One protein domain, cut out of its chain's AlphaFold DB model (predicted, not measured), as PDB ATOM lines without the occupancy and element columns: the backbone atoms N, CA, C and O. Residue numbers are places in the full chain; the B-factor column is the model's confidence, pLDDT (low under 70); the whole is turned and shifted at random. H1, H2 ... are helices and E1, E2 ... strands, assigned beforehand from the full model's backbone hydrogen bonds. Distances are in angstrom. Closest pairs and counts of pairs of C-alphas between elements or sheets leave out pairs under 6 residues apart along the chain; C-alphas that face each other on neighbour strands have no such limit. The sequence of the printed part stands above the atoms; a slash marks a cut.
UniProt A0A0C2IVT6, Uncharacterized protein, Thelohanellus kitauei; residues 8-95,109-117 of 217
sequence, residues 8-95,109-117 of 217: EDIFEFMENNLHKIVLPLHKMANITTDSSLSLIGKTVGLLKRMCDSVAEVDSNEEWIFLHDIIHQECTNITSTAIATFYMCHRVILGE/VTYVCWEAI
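AT A GLANCE: This is residues 8 to 95 and 109 to 117 of the 217 residues of an uncharacterized protein of Thelohanellus kitauei (UniProt A0A0C2IVT6). A small sheet of two parallel strands, E1 and E2, with short E3 meeting E1 at a point, has helix H3 over it, only grazing it; H1 packs on H3 with residues 8 to 11 and is tilted steeply to it. H4 follows E2 toward one end, where residues 75 to 81 stick out. The printed part has 97 residues with H1, E1, H2, H3, E2, H4 and E3 along the chain, under half of them in named elements, class mixed. The sheet's order is E2, E1, E3, mixed; the whole is compact, radius of gyration of the C-alphas 14.3 A, spans 46 by 32 by 23 A.

HOW THE PARTS SIT: H1, residues 8 to 20, touches H3, residues 46 to 55, with residues 8 to 11 alone, at a steep tilt of 53 degrees, the same way; the closest C-alphas, of Phe 11 and Leu 46, are 6.0 A apart. E1, residues 30 to 33, and E2, residues 64 to 67, are parallel at 24 degrees, with N 66 and O 31 within hydrogen-bond range at 2.8 A. H2, residues 37 to 40, touches H3 only at the corner, closest C-alphas Leu 39 and Leu 46, 4.5 A. E1, H2, H3 and E2 form a strand-helix-strand unit, two parallel strands joined through helices, its crossover right-handed. H4, residues 69 to 75, touches no helix. E3, residues 88 to 90, meets E1 only at a point, where C-alphas 31 and 88 face each other at 5.9 A; its residues 89 to 90 pair antiparallel with residues 111 to 112. H1, H3 and H4 have every O i to N i+4 pair within hydrogen-bond range; H2 is too short for one.

IN THESE COORDINATES: H1 begins at C-alpha 8 (-9.521, -11.097, 108.445) and is 18.2 A long; H3 is 14.2 A. E3 ends at C-alpha 90 (-6.429, 0.530, 89.208).

THE WHOLE: C-alphas 78 and 95, the farthest apart, are 47.9 A apart. Residues 96 to 108 are not printed, leaving 13.2 A between C-alphas 95 and 109. The link H4 to E3 is long. Residues 71 to 95 and 109 to 117 have pLDDT under 70.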
ATOM      1  N   GLU A   8     -10.456 -12.078 107.892       90.88
ATOM      2  CA  GLU A   8      -9.521 -11.097 108.445       90.88
ATOM      3  C   GLU A   8      -8.105 -11.324 107.932       90.88
ATOM      4  O   GLU A   8      -7.477 -10.390 107.450       90.88
ATOM      5  N   ASP A   9      -7.635 -12.573 107.944       92.19
ATOM      6  CA  ASP A   9      -6.294 -12.900 107.450       92.19
ATOM      7  C   ASP A   9      -6.128 -12.476 105.980       92.19
ATOM      8  O   ASP A   9      -5.065 -12.016 105.562       92.19
ATOM      9  N   ILE A  10      -7.194 -12.617 105.181       92.00
ATOM     10  CA  ILE A  10      -7.217 -12.180 103.780       92.00
ATOM     11  C   ILE A  10      -7.196 -10.651 103.689       92.00
ATOM     12  O   ILE A  10      -6.461 -10.108 102.862       92.00
ATOM     13  N   PHE A  11      -7.988  -9.965 104.519       93.50
ATOM     14  CA  PHE A  11      -8.046  -8.506 104.556       93.50
ATOM     15  C   PHE A  11      -6.684  -7.912 104.926       93.50
ATOM     16  O   PHE A  11      -6.135  -7.135 104.147       93.50
ATOM     17  N   GLU A  12      -6.091  -8.358 106.033       94.88
ATOM     18  CA  GLU A  12      -4.780  -7.906 106.500       94.88
ATOM     19  C   GLU A  12      -3.689  -8.199 105.461       94.88
ATOM     20  O   GLU A  12      -2.843  -7.352 105.160       94.88
ATOM     21  N   PHE A  13      -3.708  -9.390 104.852       94.19
ATOM     22  CA  PHE A  13      -2.764  -9.723 103.788       94.19
ATOM     23  C   PHE A  13      -2.884  -8.756 102.606       94.19
ATOM     24  O   PHE A  13      -1.877  -8.250 102.105       94.19
ATOM     25  N   MET A  14      -4.097  -8.493 102.136       93.94
ATOM     26  CA  MET A  14      -4.341  -7.606 101.004       93.94
ATOM     27  C   MET A  14      -3.995  -6.148 101.338       93.94
ATOM     28  O   MET A  14      -3.296  -5.516 100.547       93.94
ATOM     29  N   GLU A  15      -4.402  -5.630 102.496       93.94
ATOM     30  CA  GLU A  15      -4.080  -4.273 102.951       93.94
ATOM     31  C   GLU A  15      -2.562  -4.061 103.040       93.94
ATOM     32  O   GLU A  15      -2.027  -3.096 102.491       93.94
ATOM     33  N   ASN A  16      -1.834  -5.029 103.604       94.62
ATOM     34  CA  ASN A  16      -0.374  -5.000 103.643       94.62
ATOM     35  C   ASN A  16       0.257  -4.959 102.241       94.62
ATOM     36  O   ASN A  16       1.276  -4.294 102.031       94.62
ATOM     37  N   ASN A  17      -0.311  -5.668 101.263       94.62
ATOM     38  CA  ASN A  17       0.179  -5.625  99.884       94.62
ATOM     39  C   ASN A  17      -0.142  -4.292  99.194       94.62
ATOM     40  O   ASN A  17       0.714  -3.764  98.485       94.62
ATOM     41  N   LEU A  18      -1.321  -3.719  99.441       93.94
ATOM     42  CA  LEU A  18      -1.705  -2.388  98.967       93.94
ATOM     43  C   LEU A  18      -0.783  -1.299  99.533       93.94
ATOM     44  O   LEU A  18      -0.305  -0.439  98.787       93.94
ATOM     45  N   HIS A  19      -0.440  -1.395 100.818       91.94
ATOM     46  CA  HIS A  19       0.521  -0.506 101.464       91.94
ATOM     47  C   HIS A  19       1.913  -0.590 100.814       91.94
ATOM     48  O   HIS A  19       2.521   0.439 100.523       91.94
ATOM     49  N   LYS A  20       2.404  -1.800 100.496       95.38
ATOM     50  CA  LYS A  20       3.702  -1.993  99.811       95.38
ATOM     51  C   LYS A  20       3.771  -1.322  98.438       95.38
ATOM     52  O   LYS A  20       4.845  -0.873  98.048       95.38
ATOM     53  N   ILE A  21       2.654  -1.251  97.714       95.50
ATOM     54  CA  ILE A  21       2.578  -0.579  96.406       95.50
ATOM     55  C   ILE A  21       2.113   0.881  96.505       95.50
ATOM     56  O   ILE A  21       1.866   1.512  95.478       95.50
ATOM     57  N   VAL A  22       1.994   1.421  97.725       95.31
ATOM     58  CA  VAL A  22       1.554   2.797  98.001       95.31
ATOM     59  C   VAL A  22       0.208   3.105  97.324       95.31
ATOM     60  O   VAL A  22      -0.011   4.187  96.777       95.31
ATOM     61  N   LEU A  23      -0.705   2.127  97.328       93.69
ATOM     62  CA  LEU A  23      -2.066   2.270  96.819       93.69
ATOM     63  C   LEU A  23      -3.040   2.246  98.002       93.69
ATOM     64  O   LEU A  23      -3.372   1.167  98.479       93.69
ATOM     65  N   PRO A  24      -3.505   3.408  98.490       91.94
ATOM     66  CA  PRO A  24      -4.502   3.451  99.549       91.94
ATOM     67  C   PRO A  24      -5.778   2.721  99.137       91.94
ATOM     68  O   PRO A  24      -6.232   2.865  97.999       91.94
ATOM     69  N   LEU A  25      -6.374   2.000 100.084       93.62
ATOM     70  CA  LEU A  25      -7.586   1.219  99.859       93.62
ATOM     71  C   LEU A  25      -8.723   2.071  99.274       93.62
ATOM     72  O   LEU A  25      -9.278   1.713  98.243       93.62
ATOM     73  N   HIS A  26      -8.982   3.252  99.846       92.62
ATOM     74  CA  HIS A  26     -10.012   4.198  99.382       92.62
ATOM     75  C   HIS A  26      -9.803   4.731  97.950       92.62
ATOM     76  O   HIS A  26     -10.682   5.387  97.413       92.62
ATOM     77  N   LYS A  27      -8.647   4.485  97.314       92.44
ATOM     78  CA  LYS A  27      -8.411   4.828  95.898       92.44
ATOM     79  C   LYS A  27      -8.722   3.675  94.941       92.44
ATOM     80  O   LYS A  27      -8.522   3.811  93.733       92.44
ATOM     81  N   MET A  28      -9.152   2.524  95.454       91.62
ATOM     82  CA  MET A  28      -9.611   1.409  94.635       91.62
ATOM     83  C   MET A  28     -11.031   1.672  94.142       91.62
ATOM     84  O   MET A  28     -11.904   2.037  94.914       91.62
ATOM     85  N   ALA A  29     -11.265   1.454  92.847       87.62
ATOM     86  CA  ALA A  29     -12.572   1.709  92.239       87.62
ATOM     87  C   ALA A  29     -13.486   0.474  92.214       87.62
ATOM     88  O   ALA A  29     -14.707   0.598  92.147       87.62
ATOM     89  N   ASN A  30     -12.901  -0.725  92.163       90.69
ATOM     90  CA  ASN A  30     -13.652  -1.971  92.110       90.69
ATOM     91  C   ASN A  30     -12.812  -3.151  92.594       90.69
ATOM     92  O   ASN A  30     -11.578  -3.095  92.619       90.69
ATOM     93  N   ILE A  31     -13.513  -4.228  92.938       90.12
ATOM     94  CA  ILE A  31     -12.919  -5.505  93.320       90.12
ATOM     95  C   ILE A  31     -13.691  -6.631  92.675       90.12
ATOM     96  O   ILE A  31     -14.917  -6.657  92.734       90.12
ATOM     97  N   THR A  32     -12.953  -7.582  92.110       90.25
ATOM     98  CA  THR A  32     -13.521  -8.819  91.583       90.25
ATOM     99  C   THR A  32     -13.220  -9.967  92.544       90.25
ATOM    100  O   THR A  32     -12.056 -10.187  92.884       90.25
ATOM    101  N   THR A  33     -14.250 -10.691  92.992       89.69
ATOM    102  CA  THR A  33     -14.100 -11.867  93.872       89.69
ATOM    103  C   THR A  33     -14.842 -13.088  93.332       89.69
ATOM    104  O   THR A  33     -15.799 -12.957  92.568       89.69
ATOM    105  N   ASP A  34     -14.437 -14.281  93.773       84.94
ATOM    106  CA  ASP A  34     -15.085 -15.558  93.428       84.94
ATOM    107  C   ASP A  34     -16.432 -15.789  94.130       84.94
ATOM    108  O   ASP A  34     -17.053 -16.834  93.971       84.94
ATOM    109  N   SER A  35     -16.907 -14.799  94.885       82.00
ATOM    110  CA  SER A  35     -18.193 -14.826  95.577       82.00
ATOM    111  C   SER A  35     -18.361 -15.921  96.626       82.00
ATOM    112  O   SER A  35     -19.476 -16.236  97.052       82.00
ATOM    113  N   SER A  36     -17.251 -16.459  97.125       84.12
ATOM    114  CA  SER A  36     -17.273 -17.313  98.304       84.12
ATOM    115  C   SER A  36     -17.839 -16.572  99.528       84.12
ATOM    116  O   SER A  36     -17.708 -15.354  99.688       84.12
ATOM    117  N   LEU A  37     -18.499 -17.317 100.423       77.31
ATOM    118  CA  LEU A  37     -19.154 -16.756 101.616       77.31
ATOM    119  C   LEU A  37     -18.178 -16.025 102.549       77.31
ATOM    120  O   LEU A  37     -18.549 -15.029 103.171       77.31
ATOM    121  N   SER A  38     -16.926 -16.484 102.614       78.12
ATOM    122  CA  SER A  38     -15.839 -15.815 103.338       78.12
ATOM    123  C   SER A  38     -15.530 -14.421 102.782       78.12
ATOM    124  O   SER A  38     -15.046 -13.563 103.520       78.12
ATOM    125  N   LEU A  39     -15.840 -14.167 101.508       83.69
ATOM    126  CA  LEU A  39     -15.600 -12.887 100.852       83.69
ATOM    127  C   LEU A  39     -16.830 -11.975 100.905       83.69
ATOM    128  O   LEU A  39     -16.702 -10.842 101.363       83.69
ATOM    129  N   ILE A  40     -18.025 -12.452 100.526       82.25
ATOM    130  CA  ILE A  40     -19.233 -11.594 100.427       82.25
ATOM    131  C   ILE A  40     -20.058 -11.507 101.723       82.25
ATOM    132  O   ILE A  40     -21.121 -10.886 101.751       82.25
ATOM    133  N   GLY A  41     -19.630 -12.130 102.822       79.62
ATOM    134  CA  GLY A  41     -20.367 -12.062 104.086       79.62
ATOM    135  C   GLY A  41     -20.740 -10.618 104.469       79.62
ATOM    136  O   GLY A  41     -19.868  -9.814 104.781       79.62
ATOM    137  N   LYS A  42     -22.042 -10.292 104.483       74.94
ATOM    138  CA  LYS A  42     -22.543  -8.926 104.756       74.94
ATOM    139  C   LYS A  42     -22.177  -8.404 106.149       74.94
ATOM    140  O   LYS A  42     -22.174  -7.197 106.367       74.94
ATOM    141  N   THR A  43     -21.918  -9.309 107.089       77.75
ATOM    142  CA  THR A  43     -21.614  -8.991 108.490       77.75
ATOM    143  C   THR A  43     -20.142  -9.185 108.849       77.75
ATOM    144  O   THR A  43     -19.643  -8.456 109.695       77.75
ATOM    145  N   VAL A  44     -19.456 -10.158 108.237       79.75
ATOM    146  CA  VAL A  44     -18.095 -10.586 108.635       79.75
ATOM    147  C   VAL A  44     -17.191 -10.984 107.456       79.75
ATOM    148  O   VAL A  44     -16.125 -11.570 107.654       79.75
ATOM    149  N   GLY A  45     -17.607 -10.721 106.216       87.62
ATOM    150  CA  GLY A  45     -16.845 -11.054 105.010       87.62
ATOM    151  C   GLY A  45     -15.780 -10.016 104.665       87.62
ATOM    152  O   GLY A  45     -15.830  -8.885 105.151       87.62
ATOM    153  N   LEU A  46     -14.843 -10.395 103.789       90.94
ATOM    154  CA  LEU A  46     -13.804  -9.494 103.269       90.94
ATOM    155  C   LEU A  46     -14.406  -8.178 102.759       90.94
ATOM    156  O   LEU A  46     -13.973  -7.112 103.176       90.94
ATOM    157  N   LEU A  47     -15.437  -8.248 101.910       91.69
ATOM    158  CA  LEU A  47     -16.026  -7.057 101.289       91.69
ATOM    159  C   LEU A  47     -16.592  -6.085 102.331       91.69
ATOM    160  O   LEU A  47     -16.437  -4.878 102.184       91.69
ATOM    161  N   LYS A  48     -17.190  -6.603 103.413       92.06
ATOM    162  CA  LYS A  48     -17.694  -5.771 104.511       92.06
ATOM    163  C   LYS A  48     -16.556  -5.045 105.226       92.06
ATOM    164  O   LYS A  48     -16.665  -3.843 105.430       92.06
ATOM    165  N   ARG A  49     -15.465  -5.748 105.546       93.88
ATOM    166  CA  ARG A  49     -14.276  -5.150 106.182       93.88
ATOM    167  C   ARG A  49     -13.658  -4.058 105.308       93.88
ATOM    168  O   ARG A  49     -13.289  -3.004 105.812       93.88
ATOM    169  N   MET A  50     -13.616  -4.277 103.994       93.38
ATOM    170  CA  MET A  50     -13.139  -3.273 103.041       93.38
ATOM    171  C   MET A  50     -14.045  -2.043 102.997       93.38
ATOM    172  O   MET A  50     -13.534  -0.931 103.079       93.38
ATOM    173  N   CYS A  51     -15.368  -2.229 102.927       92.44
ATOM    174  CA  CYS A  51     -16.316  -1.118 103.020       92.44
ATOM    175  C   CYS A  51     -16.146  -0.333 104.318       92.44
ATOM    176  O   CYS A  51     -16.141   0.888 104.277       92.44
ATOM    177  N   ASP A  52     -16.015  -1.020 105.453       93.88
ATOM    178  CA  ASP A  52     -15.890  -0.373 106.761       93.88
ATOM    179  C   ASP A  52     -14.608   0.458 106.845       93.88
ATOM    180  O   ASP A  52     -14.666   1.636 107.183       93.88
ATOM    181  N   SER A  53     -13.476  -0.116 106.431       93.88
ATOM    182  CA  SER A  53     -12.184   0.576 106.386       93.88
ATOM    183  C   SER A  53     -12.203   1.802 105.464       93.88
ATOM    184  O   SER A  53     -11.611   2.833 105.774       93.88
ATOM    185  N   VAL A  54     -12.908   1.727 104.333       93.38
ATOM    186  CA  VAL A  54     -13.058   2.874 103.427       93.38
ATOM    187  C   VAL A  54     -14.002   3.914 104.011       93.38
ATOM    188  O   VAL A  54     -13.684   5.097 103.945       93.38
ATOM    189  N   ALA A  55     -15.116   3.497 104.615       93.50
ATOM    190  CA  ALA A  55     -16.102   4.392 105.216       93.50
ATOM    191  C   ALA A  55     -15.537   5.193 106.401       93.50
ATOM    192  O   ALA A  55     -16.017   6.292 106.675       93.50
ATOM    193  N   GLU A  56     -14.507   4.675 107.079       95.38
ATOM    194  CA  GLU A  56     -13.735   5.419 108.085       95.38
ATOM    195  C   GLU A  56     -12.960   6.606 107.487       95.38
ATOM    196  O   GLU A  56     -12.713   7.591 108.185       95.38
ATOM    197  N   VAL A  57     -12.588   6.537 106.204       93.81
ATOM    198  CA  VAL A  57     -11.853   7.594 105.487       93.81
ATOM    199  C   VAL A  57     -12.800   8.502 104.699       93.81
ATOM    200  O   VAL A  57     -12.677   9.723 104.770       93.81
ATOM    201  N   ASP A  58     -13.734   7.914 103.953       92.75
ATOM    202  CA  ASP A  58     -14.770   8.604 103.186       92.75
ATOM    203  C   ASP A  58     -16.068   7.790 103.204       92.75
ATOM    204  O   ASP A  58     -16.206   6.762 102.538       92.75
ATOM    205  N   SER A  59     -17.048   8.274 103.965       91.44
ATOM    206  CA  SER A  59     -18.349   7.622 104.114       91.44
ATOM    207  C   SER A  59     -19.238   7.709 102.870       91.44
ATOM    208  O   SER A  59     -20.268   7.034 102.828       91.44
ATOM    209  N   ASN A  60     -18.872   8.517 101.869       90.69
ATOM    210  CA  ASN A  60     -19.623   8.650 100.620       90.69
ATOM    211  C   ASN A  60     -19.078   7.768  99.491       90.69
ATOM    212  O   ASN A  60     -19.678   7.734  98.415       90.69
ATOM    213  N   GLU A  61     -17.953   7.081  99.702       88.00
ATOM    214  CA  GLU A  61     -17.336   6.266  98.660       88.00
ATOM    215  C   GLU A  61     -18.180   5.010  98.392       88.00
ATOM    216  O   GLU A  61     -18.410   4.174  99.268       88.00
ATOM    217  N   GLU A  62     -18.646   4.862  97.149       86.31
ATOM    218  CA  GLU A  62     -19.449   3.718  96.722       86.31
ATOM    219  C   GLU A  62     -18.581   2.703  95.974       86.31
ATOM    220  O   GLU A  62     -18.006   2.986  94.921       86.31
ATOM    221  N   TRP A  63     -18.512   1.486  96.510       87.00
ATOM    222  CA  TRP A  63     -17.692   0.418  95.957       87.00
ATOM    223  C   TRP A  63     -18.457  -0.469  94.984       87.00
ATOM    224  O   TRP A  63     -19.537  -0.977  95.284       87.00
ATOM    225  N   ILE A  64     -17.845  -0.721  93.824       87.06
ATOM    226  CA  ILE A  64     -18.383  -1.650  92.829       87.06
ATOM    227  C   ILE A  64     -17.756  -3.028  93.046       87.06
ATOM    228  O   ILE A  64     -16.581  -3.259  92.743       87.06
ATOM    229  N   PHE A  65     -18.567  -3.963  93.533       86.50
ATOM    230  CA  PHE A  65     -18.191  -5.367  93.654       86.50
ATOM    231  C   PHE A  65     -18.554  -6.125  92.384       86.50
ATOM    232  O   PHE A  65     -19.707  -6.144  91.956       86.50
ATOM    233  N   LEU A  66     -17.555  -6.763  91.789       87.25
ATOM    234  CA  LEU A  66     -17.690  -7.591  90.605       87.25
ATOM    235  C   LEU A  66     -17.550  -9.066  91.002       87.25
ATOM    236  O   LEU A  66     -16.744  -9.438  91.858       87.25
ATOM    237  N   HIS A  67     -18.353  -9.911  90.367       83.12
ATOM    238  CA  HIS A  67     -18.240 -11.360  90.483       83.12
ATOM    239  C   HIS A  67     -17.290 -11.866  89.397       83.12
ATOM    240  O   HIS A  67     -17.435 -11.493  88.230       83.12
ATOM    241  N   ASP A  68     -16.342 -12.734  89.749       84.88
ATOM    242  CA  ASP A  68     -15.497 -13.388  88.752       84.88
ATOM    243  C   ASP A  68     -16.326 -14.361  87.897       84.88
ATOM    244  O   ASP A  68     -16.853 -15.361  88.391       84.88
ATOM    245  N   ILE A  69     -16.454 -14.071  86.601       78.38
ATOM    246  CA  ILE A  69     -17.195 -14.898  85.637       78.38
ATOM    247  C   ILE A  69     -16.554 -16.288  85.514       78.38
ATOM    248  O   ILE A  69     -17.256 -17.272  85.289       78.38
ATOM    249  N   ILE A  70     -15.235 -16.402  85.713       79.56
ATOM    250  CA  ILE A  70     -14.532 -17.687  85.610       79.56
ATOM    251  C   ILE A  70     -15.029 -18.643  86.696       79.56
ATOM    252  O   ILE A  70     -15.332 -19.799  86.406       79.56
ATOM    253  N   HIS A  71     -15.202 -18.160  87.928       68.06
ATOM    254  CA  HIS A  71     -15.751 -18.986  88.999       68.06
ATOM    255  C   HIS A  71     -17.212 -19.387  88.733       68.06
ATOM    256  O   HIS A  71     -17.595 -20.534  88.972       68.06
ATOM    257  N   GLN A  72     -18.022 -18.474  88.185       61.16
ATOM    258  CA  GLN A  72     -19.423 -18.747  87.848       61.16
ATOM    259  C   GLN A  72     -19.571 -19.833  86.771       61.16
ATOM    260  O   GLN A  72     -20.413 -20.719  86.887       61.16
ATOM    261  N   GLU A  73     -18.745 -19.795  85.729       63.44
ATOM    262  CA  GLU A  73     -18.806 -20.781  84.646       63.44
ATOM    263  C   GLU A  73     -18.209 -22.130  85.064       63.44
ATOM    264  O   GLU A  73     -18.740 -23.186  84.724       63.44
ATOM    265  N   CYS A  74     -17.133 -22.126  85.853       61.12
ATOM    266  CA  CYS A  74     -16.497 -23.365  86.286       61.12
ATOM    267  C   CYS A  74     -17.260 -24.073  87.424       61.12
ATOM    268  O   CYS A  74     -17.173 -25.293  87.530       61.12
ATOM    269  N   THR A  75     -18.066 -23.371  88.230       57.25
ATOM    270  CA  THR A  75     -18.994 -24.024  89.181       57.25
ATOM    271  C   THR A  75     -20.121 -24.786  88.476       57.25
ATOM    272  O   THR A  75     -20.582 -25.803  88.994       57.25
ATOM    273  N   ASN A  76     -20.501 -24.378  87.261       51.88
ATOM    274  CA  ASN A  76     -21.488 -25.084  86.436       51.88
ATOM    275  C   ASN A  76     -20.920 -26.328  85.726       51.88
ATOM    276  O   ASN A  76     -21.682 -27.161  85.234       51.88
ATOM    277  N   ILE A  77     -19.593 -26.484  85.682       49.56
ATOM    278  CA  ILE A  77     -18.902 -27.595  85.019       49.56
ATOM    279  C   ILE A  77     -18.226 -28.447  86.102       49.56
ATOM    280  O   ILE A  77     -17.056 -28.270  86.406       49.56
ATOM    281  N   THR A  78     -19.004 -29.340  86.723       41.06
ATOM    282  CA  THR A  78     -18.583 -30.443  87.619       41.06
ATOM    283  C   THR A  78     -17.195 -30.323  88.279       41.06
ATOM    284  O   THR A  78     -16.191 -30.788  87.747       41.06
ATOM    285  N   SER A  79     -17.185 -29.773  89.497       43.53
ATOM    286  CA  SER A  79     -16.360 -30.169  90.652       43.53
ATOM    287  C   SER A  79     -14.962 -30.760  90.388       43.53
ATOM    288  O   SER A  79     -14.760 -31.945  90.641       43.53
ATOM    289  N   THR A  80     -13.955 -29.969  89.998       37.41
ATOM    290  CA  THR A  80     -12.560 -30.199  90.445       37.41
ATOM    291  C   THR A  80     -11.728 -28.908  90.355       37.41
ATOM    292  O   THR A  80     -11.530 -28.370  89.276       37.41
ATOM    293  N   ALA A  81     -11.251 -28.444  91.518       41.09
ATOM    294  CA  ALA A  81     -10.154 -27.493  91.767       41.09
ATOM    295  C   ALA A  81      -9.987 -26.298  90.799       41.09
ATOM    296  O   ALA A  81      -9.188 -26.341  89.867       41.09
ATOM    297  N   ILE A  82     -10.635 -25.174  91.115       43.41
ATOM    298  CA  ILE A  82     -10.308 -23.871  90.519       43.41
ATOM    299  C   ILE A  82      -9.482 -23.094  91.541       43.41
ATOM    300  O   ILE A  82      -9.924 -22.872  92.667       43.41
ATOM    301  N   ALA A  83      -8.270 -22.704  91.156       36.88
ATOM    302  CA  ALA A  83      -7.479 -21.742  91.907       36.88
ATOM    303  C   ALA A  83      -8.124 -20.356  91.767       36.88
ATOM    304  O   ALA A  83      -8.324 -19.880  90.651       36.88
ATOM    305  N   THR A  84      -8.470 -19.727  92.891       41.72
ATOM    306  CA  THR A  84      -9.037 -18.376  92.929       41.72
ATOM    307  C   THR A  84      -8.031 -17.364  92.369       41.72
ATOM    308  O   THR A  84      -6.937 -17.200  92.914       41.72
ATOM    309  N   PHE A  85      -8.397 -16.684  91.282       39.31
ATOM    310  CA  PHE A  85      -7.659 -15.546  90.740       39.31
ATOM    311  C   PHE A  85      -8.271 -14.255  91.290       39.31
ATOM    312  O   PHE A  85      -9.471 -14.033  91.170       39.31
ATOM    313  N   TYR A  86      -7.447 -13.383  91.868       47.47
ATOM    314  CA  TYR A  86      -7.871 -12.047  92.282       47.47
ATOM    315  C   TYR A  86      -7.286 -11.024  91.309       47.47
ATOM    316  O   TYR A  86      -6.067 -10.920  91.181       47.47
ATOM    317  N   MET A  87      -8.143 -10.267  90.619       41.69
ATOM    318  CA  MET A  87      -7.721  -9.119  89.812       41.69
ATOM    319  C   MET A  87      -8.156  -7.824  90.494       41.69
ATOM    320  O   MET A  87      -9.343  -7.577  90.693       41.69
ATOM    321  N   CYS A  88      -7.177  -6.991  90.847       41.66
ATOM    322  CA  CYS A  88      -7.410  -5.614  91.273       41.66
ATOM    323  C   CYS A  88      -7.298  -4.693  90.053       41.66
ATOM    324  O   CYS A  88      -6.281  -4.713  89.354       41.66
ATOM    325  N   HIS A  89      -8.314  -3.864  89.803       47.81
ATOM    326  CA  HIS A  89      -8.226  -2.816  88.787       47.81
ATOM    327  C   HIS A  89      -7.820  -1.491  89.427       47.81
ATOM    328  O   HIS A  89      -8.388  -1.061  90.429       47.81
ATOM    329  N   ARG A  90      -6.849  -0.813  88.811       39.03
ATOM    330  CA  ARG A  90      -6.429   0.530  89.208       39.03
ATOM    331  C   ARG A  90      -7.071   1.529  88.253       39.03
ATOM    332  O   ARG A  90      -6.767   1.530  87.062       39.03
ATOM    333  N   VAL A  91      -7.930   2.400  88.767       41.41
ATOM    334  CA  VAL A  91      -8.383   3.581  88.023       41.41
ATOM    335  C   VAL A  91      -7.501   4.743  88.466       41.41
ATOM    336  O   VAL A  91      -7.626   5.235  89.581       41.41
ATOM    337  N   ILE A  92      -6.548   5.143  87.622       35.97
ATOM    338  CA  ILE A  92      -5.785   6.377  87.836       35.97
ATOM    339  C   ILE A  92      -6.601   7.503  87.205       35.97
ATOM    340  O   ILE A  92      -6.655   7.616  85.983       35.97
ATOM    341  N   LEU A  93      -7.249   8.321  88.032       34.75
ATOM    342  CA  LEU A  93      -7.747   9.623  87.599       34.75
ATOM    343  C   LEU A  93      -6.560  10.588  87.667       34.75
ATOM    344  O   LEU A  93      -6.151  10.990  88.752       34.75
ATOM    345  N   GLY A  94      -5.942  10.863  86.520       31.77
ATOM    346  CA  GLY A  94      -4.869  11.845  86.395       31.77
ATOM    347  C   GLY A  94      -5.335  13.033  85.565       31.77
ATOM    348  O   GLY A  94      -5.621  12.869  84.380       31.77
ATOM    349  N   GLU A  95      -5.380  14.214  86.179       39.09
ATOM    350  CA  GLU A  95      -5.111  15.457  85.457       39.09
ATOM    351  C   GLU A  95      -3.596  15.483  85.174       39.09
ATOM    352  O   GLU A  95      -2.790  15.144  86.039       39.09
ATOM    353  N   VAL A 109     -12.196   5.573  82.358       27.48
ATOM    354  CA  VAL A 109     -11.393   4.535  81.691       27.48
ATOM    355  C   VAL A 109     -10.736   3.656  82.755       27.48
ATOM    356  O   VAL A 109      -9.957   4.139  83.577       27.48
ATOM    357  N   THR A 110     -11.048   2.361  82.746       33.12
ATOM    358  CA  THR A 110     -10.467   1.372  83.662       33.12
ATOM    359  C   THR A 110      -9.203   0.774  83.053       33.12
ATOM    360  O   THR A 110      -9.262   0.166  81.986       33.12
ATOM    361  N   TYR A 111      -8.072   0.886  83.751       28.50
ATOM    362  CA  TYR A 111      -6.851   0.158  83.410       28.50
ATOM    363  C   TYR A 111      -6.783  -1.131  84.232       28.50
ATOM    364  O   TYR A 111      -6.928  -1.144  85.454       28.50
ATOM    365  N   VAL A 112      -6.579  -2.247  83.546       33.69
ATOM    366  CA  VAL A 112      -6.266  -3.533  84.170       33.69
ATOM    367  C   VAL A 112      -4.739  -3.636  84.192       33.69
ATOM    368  O   VAL A 112      -4.108  -3.381  83.167       33.69
ATOM    369  N   CYS A 113      -4.123  -3.970  85.325       28.05
ATOM    370  CA  CYS A 113      -2.683  -4.238  85.367       28.05
ATOM    371  C   CYS A 113      -2.460  -5.726  85.050       28.05
ATOM    372  O   CYS A 113      -2.817  -6.587  85.849       28.05
ATOM    373  N   TRP A 114      -1.937  -6.036  83.857       36.00
ATOM    374  CA  TRP A 114      -1.864  -7.401  83.298       36.00
ATOM    375  C   TRP A 114      -0.571  -8.170  83.641       36.00
ATOM    376  O   TRP A 114      -0.402  -9.305  83.194       36.00
ATOM    377  N   GLU A 115       0.353  -7.598  84.418       28.27
ATOM    378  CA  GLU A 115       1.715  -8.151  84.550       28.27
ATOM    379  C   GLU A 115       1.850  -9.383  85.471       28.27
ATOM    380  O   GLU A 115       2.888 -10.039  85.455       28.27
ATOM    381  N   ALA A 116       0.815  -9.783  86.221       33.19
ATOM    382  CA  ALA A 116       0.917 -10.908  87.169       33.19
ATOM    383  C   ALA A 116       0.555 -12.297  86.590       33.19
ATOM    384  O   ALA A 116       0.828 -13.322  87.215       33.19
ATOM    385  N   ILE A 117      -0.044 -12.367  85.396       39.69
ATOM    386  CA  ILE A 117      -0.589 -13.622  84.839       39.69
ATOM    387  C   ILE A 117       0.504 -14.633  84.415       39.69
ATOM    388  O   ILE A 117       0.336 -15.823  84.691       39.69
TER     389      ILE A 117